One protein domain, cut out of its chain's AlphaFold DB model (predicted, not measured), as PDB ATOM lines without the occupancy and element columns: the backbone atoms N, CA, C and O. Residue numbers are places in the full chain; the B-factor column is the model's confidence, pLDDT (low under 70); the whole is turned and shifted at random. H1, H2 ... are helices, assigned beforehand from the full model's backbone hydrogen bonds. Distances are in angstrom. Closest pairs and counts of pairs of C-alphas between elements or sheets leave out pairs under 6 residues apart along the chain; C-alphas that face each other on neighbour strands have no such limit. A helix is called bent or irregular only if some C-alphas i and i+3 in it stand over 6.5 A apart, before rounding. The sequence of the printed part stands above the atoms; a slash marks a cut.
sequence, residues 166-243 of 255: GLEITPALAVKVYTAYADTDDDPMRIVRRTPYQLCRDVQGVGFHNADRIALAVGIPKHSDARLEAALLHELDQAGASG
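AT A GLANCE: This is residues 166 to 243 of the 255 residues of the protein "HHH_4 domain-containing protein" of Streptomyces dysideae (UniProt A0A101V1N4). The longest helix, H5, packs by its first half on H3 and H4, and the three make a triangle of helices side by side, while the far end of H5 and the tail after it, residues 236 to 243, stick out as an arm. On the side of H3 away from H5, the short H2 and then H1 complete the body, H1 lying crosswise to H2 and near the end of H3. The printed part has 78 residues, with five named helices in the order H1, H2, H3, H4, H5 and no named strand, and its class is all helix. It is compact, with a radius of gyration of the C-alphas of 12.5 A and spans of 35 by 27 by 25 A.

IN THESE COORDINATES: H5 is residues 225 to 241, 24.3 A long from C-alpha 225 at (55.427, -48.571, -1.626) to C-alpha 241 at (34.098, -46.079, -13.059). H4 is residues 208 to 217, 14.0 A long, and H3 is residues 196 to 202, 10.3 A long. H2 is residues 188 to 194, 10.0 A long. H1 is residues 172 to 181, 15.5 A long, and begins with C-alpha 172 at (30.893, -39.890, 9.899). H1 is neither bent nor irregular, but only just: C-alphas 172 and 175 are 6.1 A apart.

HOW THE PARTS SIT: H5 touches H4 with residues 227 to 234 alone; their closest C-alphas, those of Phe 208 and His 234, are 6.3 A apart. These two form a helical hairpin, at a shallow tilt of 19 degrees, opposite ways. H5 touches H3 with residues 226 to 230 alone, Tyr 197 and Ala 230 having the closest C-alphas, 6.2 A apart; they run the same way at 36 degrees, only just a steep tilt. H3 and H4 form another helical hairpin and touch, with the C-alphas of Tyr 197 and Ala 211 closest at 5.3 A, at a shallow tilt of 27 degrees, opposite ways. H4 is the hub, touching three helices. H2 only just touches H4, with 3 pairs of C-alphas within 8 A, the closest those of Val 192 and Ile 214 at 7.4 A; at 73 degrees they are only just about perpendicular. H1 only just touches H2, also with 3 such pairs, the closest those of Tyr 178 and Pro 188 at 5.7 A, about perpendicular at 87 degrees. H1 and H3 are close but not clearly touching, with the C-alphas of Ala 180 and Asp 202 closest at 6.6 A. H1 is apart from H4 and H5, and H2 is apart from H5. The helix packing is part aligned, part crossed: of 5 touching pairs, 2 are at a shallow tilt. In H2, H4 and H5 every O i to N i+4 pair is within hydrogen-bond range; in H1 4 of 6 are, and in H3 1 of 3, beside 3 of 4 O i to N i+3 pairs.

THE WHOLE: The two C-alphas farthest apart, those of Asp 185 and Gly 243, are 37.9 A apart. Residues 236 to 243, of which 236 to 241 belong to H5, stand free; the body without them spans 31 by 25 by 23 A. The printed part has no cut and no long link. The mean pLDDT of the printed part is 86.1, and residue 171 alone is under 70.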
ATOM      1  N   GLY A 166      41.366 -33.639  13.373       78.62
ATOM      2  CA  GLY A 166      42.647 -32.951  13.177       78.62
ATOM      3  C   GLY A 166      43.143 -32.946  11.724       78.62
ATOM      4  O   GLY A 166      44.028 -32.167  11.386       78.62
ATOM      5  N   LEU A 167      42.563 -33.788  10.863       83.44
ATOM      6  CA  LEU A 167      42.910 -33.947   9.448       83.44
ATOM      7  C   LEU A 167      41.833 -33.413   8.499       83.44
ATOM      8  O   LEU A 167      41.888 -33.685   7.299       83.44
ATOM      9  N   GLU A 168      40.844 -32.690   9.033       78.06
ATOM     10  CA  GLU A 168      39.668 -32.214   8.294       78.06
ATOM     11  C   GLU A 168      38.852 -33.353   7.654       78.06
ATOM     12  O   GLU A 168      38.210 -33.174   6.618       78.06
ATOM     13  N   ILE A 169      38.878 -34.548   8.255       80.12
ATOM     14  CA  ILE A 169      38.123 -35.711   7.783       80.12
ATOM     15  C   ILE A 169      36.811 -35.811   8.561       80.12
ATOM     16  O   ILE A 169      36.778 -35.704   9.789       80.12
ATOM     17  N   THR A 170      35.712 -36.045   7.840       73.12
ATOM     18  CA  THR A 170      34.372 -36.042   8.428       73.12
ATOM     19  C   THR A 170      34.217 -37.142   9.494       73.12
ATOM     20  O   THR A 170      34.450 -38.319   9.206       73.12
ATOM     21  N   PRO A 171      33.709 -36.808  10.694       69.44
ATOM     22  CA  PRO A 171      33.454 -37.741  11.799       69.44
ATOM     23  C   PRO A 171      32.574 -38.943  11.436       69.44
ATOM     24  O   PRO A 171      32.683 -40.005  12.042       69.44
ATOM     25  N   ALA A 172      31.721 -38.804  10.416       72.44
ATOM     26  CA  ALA A 172      30.893 -39.890   9.899       72.44
ATOM     27  C   ALA A 172      31.714 -41.113   9.444       72.44
ATOM     28  O   ALA A 172      31.216 -42.238   9.508       72.44
ATOM     29  N   LEU A 173      32.968 -40.910   9.020       81.44
ATOM     30  CA  LEU A 173      33.869 -41.996   8.638       81.44
ATOM     31  C   LEU A 173      34.391 -42.777   9.847       81.44
ATOM     32  O   LEU A 173      34.599 -43.977   9.717       81.44
ATOM     33  N   ALA A 174      34.530 -42.156  11.021       83.44
ATOM     34  CA  ALA A 174      35.072 -42.819  12.211       83.44
ATOM     35  C   ALA A 174      34.256 -44.050  12.619       83.44
ATOM     36  O   ALA A 174      34.817 -45.086  12.958       83.44
ATOM     37  N   VAL A 175      32.927 -43.954  12.525       82.50
ATOM     38  CA  VAL A 175      32.030 -45.076  12.829       82.50
ATOM     39  C   VAL A 175      32.203 -46.196  11.816       82.50
ATOM     40  O   VAL A 175      32.290 -47.349  12.208       82.50
ATOM     41  N   LYS A 176      32.317 -45.869  10.523       85.56
ATOM     42  CA  LYS A 176      32.546 -46.878   9.482       85.56
ATOM     43  C   LYS A 176      33.892 -47.576   9.653       85.56
ATOM     44  O   LYS A 176      33.960 -48.787   9.501       85.56
ATOM     45  N   VAL A 177      34.934 -46.812   9.987       87.81
ATOM     46  CA  VAL A 177      36.261 -47.353  10.295       87.81
ATOM     47  C   VAL A 177      36.176 -48.289  11.493       87.81
ATOM     48  O   VAL A 177      36.636 -49.416  11.398       87.81
ATOM     49  N   TYR A 178      35.547 -47.866  12.591       87.94
ATOM     50  CA  TYR A 178      35.389 -48.728  13.758       87.94
ATOM     51  C   TYR A 178      34.625 -50.011  13.415       87.94
ATOM     52  O   TYR A 178      35.121 -51.098  13.675       87.94
ATOM     53  N   THR A 179      33.457 -49.907  12.771       86.06
ATOM     54  CA  THR A 179      32.629 -51.070  12.418       86.06
ATOM     55  C   THR A 179      33.343 -52.046  11.482       86.06
ATOM     56  O   THR A 179      33.151 -53.245  11.631       86.06
ATOM     57  N   ALA A 180      34.183 -51.568  10.558       87.25
ATOM     58  CA  ALA A 180      34.936 -52.438   9.649       87.25
ATOM     59  C   ALA A 180      35.931 -53.359  10.374       87.25
ATOM     60  O   ALA A 180      36.234 -54.439   9.873       87.25
ATOM     61  N   TYR A 181      36.407 -52.953  11.553       87.56
ATOM     62  CA  TYR A 181      37.421 -53.683  12.316       87.56
ATOM     63  C   TYR A 181      36.947 -54.115  13.711       87.56
ATOM     64  O   TYR A 181      37.711 -54.731  14.444       87.56
ATOM     65  N   ALA A 182      35.692 -53.844  14.080       83.62
ATOM     66  CA  ALA A 182      35.155 -54.141  15.411       83.62
ATOM     67  C   ALA A 182      35.189 -55.641  15.758       83.62
ATOM     68  O   ALA A 182      35.349 -55.988  16.925       83.62
ATOM     69  N   ASP A 183      35.062 -56.507  14.749       82.56
ATOM     70  CA  ASP A 183      35.089 -57.970  14.892       82.56
ATOM     71  C   ASP A 183      36.495 -58.569  14.678       82.56
ATOM     72  O   ASP A 183      36.666 -59.789  14.701       82.56
ATOM     73  N   THR A 184      37.507 -57.730  14.439       84.12
ATOM     74  CA  THR A 184      38.902 -58.164  14.286       84.12
ATOM     75  C   THR A 184      39.654 -58.062  15.612       84.12
ATOM     76  O   THR A 184      39.332 -57.225  16.451       84.12
ATOM     77  N   ASP A 185      40.704 -58.867  15.792       81.00
ATOM     78  CA  ASP A 185      41.609 -58.767  16.955       81.00
ATOM     79  C   ASP A 185      42.450 -57.469  16.967       81.00
ATOM     80  O   ASP A 185      43.212 -57.208  17.903       81.00
ATOM     81  N   ASP A 186      42.335 -56.646  15.923       78.69
ATOM     82  CA  ASP A 186      43.114 -55.434  15.744       78.69
ATOM     83  C   ASP A 186      42.384 -54.190  16.256       78.69
ATOM     84  O   ASP A 186      41.264 -53.888  15.857       78.69
ATOM     85  N   ASP A 187      43.071 -53.394  17.083       85.88
ATOM     86  CA  ASP A 187      42.586 -52.069  17.483       85.88
ATOM     87  C   ASP A 187      42.375 -51.181  16.234       85.88
ATOM     88  O   ASP A 187      43.354 -50.862  15.541       85.88
ATOM     89  N   PRO A 188      41.140 -50.715  15.954       87.25
ATOM     90  CA  PRO A 188      40.859 -49.885  14.787       87.25
ATOM     91  C   PRO A 188      41.717 -48.612  14.742       87.25
ATOM     92  O   PRO A 188      42.142 -48.173  13.671       87.25
ATOM     93  N   MET A 189      42.058 -48.036  15.900       87.50
ATOM     94  CA  MET A 189      42.933 -46.863  15.977       87.50
ATOM     95  C   MET A 189      44.372 -47.190  15.558       87.50
ATOM     96  O   MET A 189      45.068 -46.365  14.955       87.50
ATOM     97  N   ARG A 190      44.833 -48.414  15.830       88.94
ATOM     98  CA  ARG A 190      46.142 -48.906  15.387       88.94
ATOM     99  C   ARG A 190      46.193 -49.036  13.868       88.94
ATOM    100  O   ARG A 190      47.211 -48.670  13.286       88.94
ATOM    101  N   ILE A 191      45.116 -49.501  13.238       88.31
ATOM    102  CA  ILE A 191      45.005 -49.622  11.776       88.31
ATOM    103  C   ILE A 191      45.046 -48.239  11.128       88.31
ATOM    104  O   ILE A 191      45.875 -47.996  10.253       88.31
ATOM    105  N   VAL A 192      44.249 -47.294  11.639       88.00
ATOM    106  CA  VAL A 192      44.258 -45.894  11.183       88.00
ATOM    107  C   VAL A 192      45.666 -45.294  11.233       88.00
ATOM    108  O   VAL A 192      46.044 -44.532  10.348       88.00
ATOM    109  N   ARG A 193      46.467 -45.652  12.243       87.75
ATOM    110  CA  ARG A 193      47.824 -45.117  12.417       87.75
ATOM    111  C   ARG A 193      48.918 -45.857  11.651       87.75
ATOM    112  O   ARG A 193      49.906 -45.232  11.287       87.75
ATOM    113  N   ARG A 194      48.803 -47.174  11.467       87.94
ATOM    114  CA  ARG A 194      49.878 -48.005  10.891       87.94
ATOM    115  C   ARG A 194      49.655 -48.358   9.430       87.94
ATOM    116  O   ARG A 194      50.621 -48.400   8.677       87.94
ATOM    117  N   THR A 195      48.415 -48.618   9.036       88.69
ATOM    118  CA  THR A 195      48.055 -49.082   7.690       88.69
ATOM    119  C   THR A 195      46.890 -48.269   7.107       88.69
ATOM    120  O   THR A 195      45.892 -48.832   6.668       88.69
ATOM    121  N   PRO A 196      46.995 -46.927   7.030       89.06
ATOM    122  CA  PRO A 196      45.881 -46.066   6.622       89.06
ATOM    123  C   PRO A 196      45.373 -46.316   5.199       89.06
ATOM    124  O   PRO A 196      44.184 -46.153   4.949       89.06
ATOM    125  N   TYR A 197      46.224 -46.768   4.271       91.44
ATOM    126  CA  TYR A 197      45.786 -47.126   2.914       91.44
ATOM    127  C   TYR A 197      44.899 -48.376   2.868       91.44
ATOM    128  O   TYR A 197      44.138 -48.549   1.921       91.44
ATOM    129  N   GLN A 198      44.925 -49.217   3.906       89.44
ATOM    130  CA  GLN A 198      43.996 -50.339   4.031       89.44
ATOM    131  C   GLN A 198      42.545 -49.853   4.163       89.44
ATOM    132  O   GLN A 198      41.629 -50.482   3.639       89.44
ATOM    133  N   LEU A 199      42.339 -48.674   4.766       88.38
ATOM    134  CA  LEU A 199      41.018 -48.061   4.891       88.38
ATOM    135  C   LEU A 199      40.355 -47.824   3.526       88.38
ATOM    136  O   LEU A 199      39.132 -47.862   3.453       88.38
ATOM    137  N   CYS A 200      41.135 -47.624   2.455       86.75
ATOM    138  CA  CYS A 200      40.593 -47.464   1.104       86.75
ATOM    139  C   CYS A 200      39.863 -48.700   0.589       86.75
ATOM    140  O   CYS A 200      38.918 -48.570  -0.184       86.75
ATOM    141  N   ARG A 201      40.315 -49.886   1.000       83.38
ATOM    142  CA  ARG A 201      39.738 -51.163   0.572       83.38
ATOM    143  C   ARG A 201      38.607 -51.590   1.497       83.38
ATOM    144  O   ARG A 201      37.561 -52.028   1.033       83.38
ATOM    145  N   ASP A 202      38.815 -51.404   2.795       86.44
ATOM    146  CA  ASP A 202      37.971 -52.024   3.815       86.44
ATOM    147  C   ASP A 202      36.791 -51.117   4.222       86.44
ATOM    148  O   ASP A 202      35.788 -51.597   4.751       86.44
ATOM    149  N   VAL A 203      36.866 -49.799   3.969       84.75
ATOM    150  CA  VAL A 203      35.882 -48.821   4.464       84.75
ATOM    151  C   VAL A 203      35.235 -48.024   3.332       84.75
ATOM    152  O   VAL A 203      35.810 -47.095   2.764       84.75
ATOM    153  N   GLN A 204      33.953 -48.294   3.075       79.12
ATOM    154  CA  GLN A 204      33.186 -47.579   2.053       79.12
ATOM    155  C   GLN A 204      33.090 -46.066   2.344       79.12
ATOM    156  O   GLN A 204      32.431 -45.621   3.293       79.12
ATOM    157  N   GLY A 205      33.671 -45.260   1.455       76.75
ATOM    158  CA  GLY A 205      33.700 -43.795   1.545       76.75
ATOM    159  C   GLY A 205      35.030 -43.220   2.037       76.75
ATOM    160  O   GLY A 205      35.190 -41.999   2.040       76.75
ATOM    161  N   VAL A 206      36.000 -44.062   2.408       83.50
ATOM    162  CA  VAL A 206      37.389 -43.625   2.578       83.50
ATOM    163  C   VAL A 206      38.102 -43.786   1.236       83.50
ATOM    164  O   VAL A 206      38.527 -44.868   0.874       83.50
ATOM    165  N   GLY A 207      38.208 -42.706   0.462       85.75
ATOM    166  CA  GLY A 207      38.992 -42.706  -0.777       85.75
ATOM    167  C   GLY A 207      40.493 -42.521  -0.528       85.75
ATOM    168  O   GLY A 207      40.907 -42.177   0.583       85.75
ATOM    169  N   PHE A 208      41.293 -42.665  -1.591       89.69
ATOM    170  CA  PHE A 208      42.745 -42.460  -1.555       89.69
ATOM    171  C   PHE A 208      43.129 -41.126  -0.914       89.69
ATOM    172  O   PHE A 208      43.964 -41.111  -0.025       89.69
ATOM    173  N   HIS A 209      42.472 -40.018  -1.267       88.81
ATOM    174  CA  HIS A 209      42.807 -38.704  -0.703       88.81
ATOM    175  C   HIS A 209      42.652 -38.625   0.824       88.81
ATOM    176  O   HIS A 209      43.488 -38.019   1.492       88.81
ATOM    177  N   ASN A 210      41.613 -39.251   1.392       88.00
ATOM    178  CA  ASN A 210      41.423 -39.282   2.844       88.00
ATOM    179  C   ASN A 210      42.470 -40.179   3.511       88.00
ATOM    180  O   ASN A 210      43.057 -39.783   4.516       88.00
ATOM    181  N   ALA A 211      42.753 -41.350   2.938       89.69
ATOM    182  CA  ALA A 211      43.806 -42.226   3.447       89.69
ATOM    183  C   ALA A 211      45.208 -41.612   3.311       89.69
ATOM    184  O   ALA A 211      46.010 -41.755   4.226       89.69
ATOM    185  N   ASP A 212      45.492 -40.878   2.231       91.06
ATOM    186  CA  ASP A 212      46.766 -40.187   2.001       91.06
ATOM    187  C   ASP A 212      46.959 -39.056   3.015       91.06
ATOM    188  O   ASP A 212      48.032 -38.915   3.596       91.06
ATOM    189  N   ARG A 213      45.895 -38.300   3.318       89.88
ATOM    190  CA  ARG A 213      45.901 -37.305   4.404       89.88
ATOM    191  C   ARG A 213      46.236 -37.938   5.755       89.88
ATOM    192  O   ARG A 213      47.076 -37.404   6.477       89.88
ATOM    193  N   ILE A 214      45.628 -39.083   6.074       89.69
ATOM    194  CA  ILE A 214      45.939 -39.836   7.296       89.69
ATOM    195  C   ILE A 214      47.393 -40.312   7.282       89.69
ATOM    196  O   ILE A 214      48.120 -40.062   8.240       89.69
ATOM    197  N   ALA A 215      47.830 -40.944   6.192       90.62
ATOM    198  CA  ALA A 215      49.169 -41.492   6.016       90.62
ATOM    199  C   ALA A 215      50.266 -40.444   6.216       90.62
ATOM    200  O   ALA A 215      51.206 -40.661   6.981       90.62
ATOM    201  N   LEU A 216      50.121 -39.282   5.584       89.88
ATOM    202  CA  LEU A 216      51.083 -38.193   5.710       89.88
ATOM    203  C   LEU A 216      51.124 -37.632   7.135       89.88
ATOM    204  O   LEU A 216      52.207 -37.345   7.644       89.88
ATOM    205  N   ALA A 217      49.975 -37.526   7.806       87.69
ATOM    206  CA  ALA A 217      49.910 -37.027   9.177       87.69
ATOM    207  C   ALA A 217      50.544 -37.971  10.206       87.69
ATOM    208  O   ALA A 217      51.084 -37.510  11.210       87.69
ATOM    209  N   VAL A 218      50.513 -39.282   9.958       88.44
ATOM    210  CA  VAL A 218      51.182 -40.286  10.809       88.44
ATOM    211  C   VAL A 218      52.648 -40.514  10.429       88.44
ATOM    212  O   VAL A 218      53.329 -41.306  11.076       88.44
ATOM    213  N   GLY A 219      53.151 -39.800   9.415       88.50
ATOM    214  CA  GLY A 219      54.561 -39.798   9.023       88.50
ATOM    215  C   GLY A 219      54.944 -40.817   7.948       88.50
ATOM    216  O   GLY A 219      56.133 -41.080   7.767       88.50
ATOM    217  N   ILE A 220      53.983 -41.393   7.218       89.25
ATOM    218  CA  ILE A 220      54.286 -42.276   6.085       89.25
ATOM    219  C   ILE A 220      54.895 -41.444   4.939       89.25
ATOM    220  O   ILE A 220      54.299 -40.449   4.516       89.25
ATOM    221  N   PRO A 221      56.068 -41.828   4.398       89.00
ATOM    222  CA  PRO A 221      56.701 -41.093   3.309       89.00
ATOM    223  C   PRO A 221      55.863 -41.073   2.024       89.00
ATOM    224  O   PRO A 221      55.249 -42.071   1.640       89.00
ATOM    225  N   LYS A 222      55.953 -39.964   1.277       86.00
ATOM    226  CA  LYS A 222      55.314 -39.788  -0.045       86.00
ATOM    227  C   LYS A 222      55.745 -40.811  -1.102       86.00
ATOM    228  O   LYS A 222      55.028 -41.006  -2.080       86.00
ATOM    229  N   HIS A 223      56.908 -41.429  -0.919       87.00
ATOM    230  CA  HIS A 223      57.462 -42.449  -1.812       87.00
ATOM    231  C   HIS A 223      57.391 -43.854  -1.204       87.00
ATOM    232  O   HIS A 223      58.152 -44.726  -1.601       87.00
ATOM    233  N   SER A 224      56.533 -44.069  -0.203       90.38
ATOM    234  CA  SER A 224      56.319 -45.408   0.339       90.38
ATOM    235  C   SER A 224      55.622 -46.305  -0.684       90.38
ATOM    236  O   SER A 224      54.691 -45.872  -1.369       90.38
ATOM    237  N   ASP A 225      56.028 -47.572  -0.735       89.50
ATOM    238  CA  ASP A 225      55.427 -48.571  -1.626       89.50
ATOM    239  C   ASP A 225      53.916 -48.698  -1.391       89.50
ATOM    240  O   ASP A 225      53.139 -48.751  -2.340       89.50
ATOM    241  N   ALA A 226      53.482 -48.623  -0.126       87.56
ATOM    242  CA  ALA A 226      52.070 -48.665   0.248       87.56
ATOM    243  C   ALA A 226      51.253 -47.503  -0.349       87.56
ATOM    244  O   ALA A 226      50.105 -47.695  -0.748       87.56
ATOM    245  N   ARG A 227      51.838 -46.298  -0.438       90.38
ATOM    246  CA  ARG A 227      51.189 -45.146  -1.077       90.38
ATOM    247  C   ARG A 227      51.095 -45.326  -2.583       90.38
ATOM    248  O   ARG A 227      50.062 -44.998  -3.159       90.38
ATOM    249  N   LEU A 228      52.166 -45.819  -3.209       89.06
ATOM    250  CA  LEU A 228      52.209 -46.065  -4.650       89.06
ATOM    251  C   LEU A 228      51.173 -47.117  -5.057       89.06
ATOM    252  O   LEU A 228      50.408 -46.882  -5.985       89.06
ATOM    253  N   GLU A 229      51.093 -48.231  -4.327       88.81
ATOM    254  CA  GLU A 229      50.075 -49.265  -4.545       88.81
ATOM    255  C   GLU A 229      48.660 -48.680  -4.439       88.81
ATOM    256  O   GLU A 229      47.842 -48.856  -5.341       88.81
ATOM    257  N   ALA A 230      48.381 -47.928  -3.369       88.50
ATOM    258  CA  ALA A 230      47.070 -47.329  -3.149       88.50
ATOM    259  C   ALA A 230      46.702 -46.283  -4.214       88.50
ATOM    260  O   ALA A 230      45.546 -46.217  -4.628       88.50
ATOM    261  N   ALA A 231      47.672 -45.488  -4.676       88.75
ATOM    262  CA  ALA A 231      47.473 -44.514  -5.746       88.75
ATOM    263  C   ALA A 231      47.160 -45.205  -7.080       88.75
ATOM    264  O   ALA A 231      46.215 -44.824  -7.764       88.75
ATOM    265  N   LEU A 232      47.897 -46.265  -7.423       88.75
ATOM    266  CA  LEU A 232      47.662 -47.031  -8.648       88.75
ATOM    267  C   LEU A 232      46.281 -47.689  -8.653       88.75
ATOM    268  O   LEU A 232      45.571 -47.612  -9.653       88.75
ATOM    269  N   LEU A 233      45.883 -48.309  -7.536       87.69
ATOM    270  CA  LEU A 233      44.544 -48.884  -7.393       87.69
ATOM    271  C   LEU A 233      43.459 -47.811  -7.525       87.69
ATOM    272  O   LEU A 233      42.459 -48.039  -8.198       87.69
ATOM    273  N   HIS A 234      43.681 -46.627  -6.952       88.44
ATOM    274  CA  HIS A 234      42.745 -45.516  -7.073       88.44
ATOM    275  C   HIS A 234      42.542 -45.064  -8.524       88.44
ATOM    276  O   HIS A 234      41.404 -44.921  -8.963       88.44
ATOM    277  N   GLU A 235      43.626 -44.869  -9.278       88.31
ATOM    278  CA  GLU A 235      43.554 -44.479 -10.692       88.31
ATOM    279  C   GLU A 235      42.854 -45.548 -11.545       88.31
ATOM    280  O   GLU A 235      42.049 -45.229 -12.424       88.31
ATOM    281  N   LEU A 236      43.109 -46.829 -11.259       87.69
ATOM    282  CA  LEU A 236      42.422 -47.942 -11.915       87.69
ATOM    283  C   LEU A 236      40.918 -47.948 -11.611       87.69
ATOM    284  O   LEU A 236      40.123 -48.090 -12.541       87.69
ATOM    285  N   ASP A 237      40.524 -47.749 -10.353       86.56
ATOM    286  CA  ASP A 237      39.114 -47.686  -9.951       86.56
ATOM    287  C   ASP A 237      38.388 -46.505 -10.612       86.56
ATOM    288  O   ASP A 237      37.269 -46.662 -11.104       86.56
ATOM    289  N   GLN A 238      39.030 -45.334 -10.691       86.06
ATOM    290  CA  GLN A 238      38.474 -44.157 -11.371       86.06
ATOM    291  C   GLN A 238      38.282 -44.396 -12.873       86.06
ATOM    292  O   GLN A 238      37.248 -44.041 -13.453       86.06
ATOM    293  N   ALA A 239      39.257 -45.037 -13.518       87.06
ATOM    294  CA  ALA A 239      39.152 -45.387 -14.926       87.06
ATOM    295  C   ALA A 239      38.061 -46.440 -15.169       87.06
ATOM    296  O   ALA A 239      37.282 -46.305 -16.115       87.06
ATOM    297  N   GLY A 240      37.952 -47.433 -14.283       87.00
ATOM    298  CA  GLY A 240      36.879 -48.426 -14.287       87.00
ATOM    299  C   GLY A 240      35.498 -47.787 -14.164       87.00
ATOM    300  O   GLY A 240      34.613 -48.068 -14.973       87.00
ATOM    301  N   ALA A 241      35.329 -46.853 -13.222       86.12
ATOM    302  CA  ALA A 241      34.098 -46.079 -13.059       86.12
ATOM    303  C   ALA A 241      33.754 -45.230 -14.300       86.12
ATOM    304  O   ALA A 241      32.581 -44.983 -14.576       86.12
ATOM    305  N   SER A 242      34.765 -44.843 -15.083       87.94
ATOM    306  CA  SER A 242      34.621 -44.131 -16.361       87.94
ATOM    307  C   SER A 242      34.385 -45.061 -17.566       87.94
ATOM    308  O   SER A 242      34.296 -44.596 -18.701       87.94
ATOM    309  N   GLY A 243      34.264 -46.374 -17.339       89.06
ATOM    310  CA  GLY A 243      33.982 -47.378 -18.369       89.06
ATOM    311  C   GLY A 243      35.221 -47.981 -19.038       89.06
ATOM    312  O   GLY A 243      35.092 -48.692 -20.037       89.06
TER     313      GLY A 243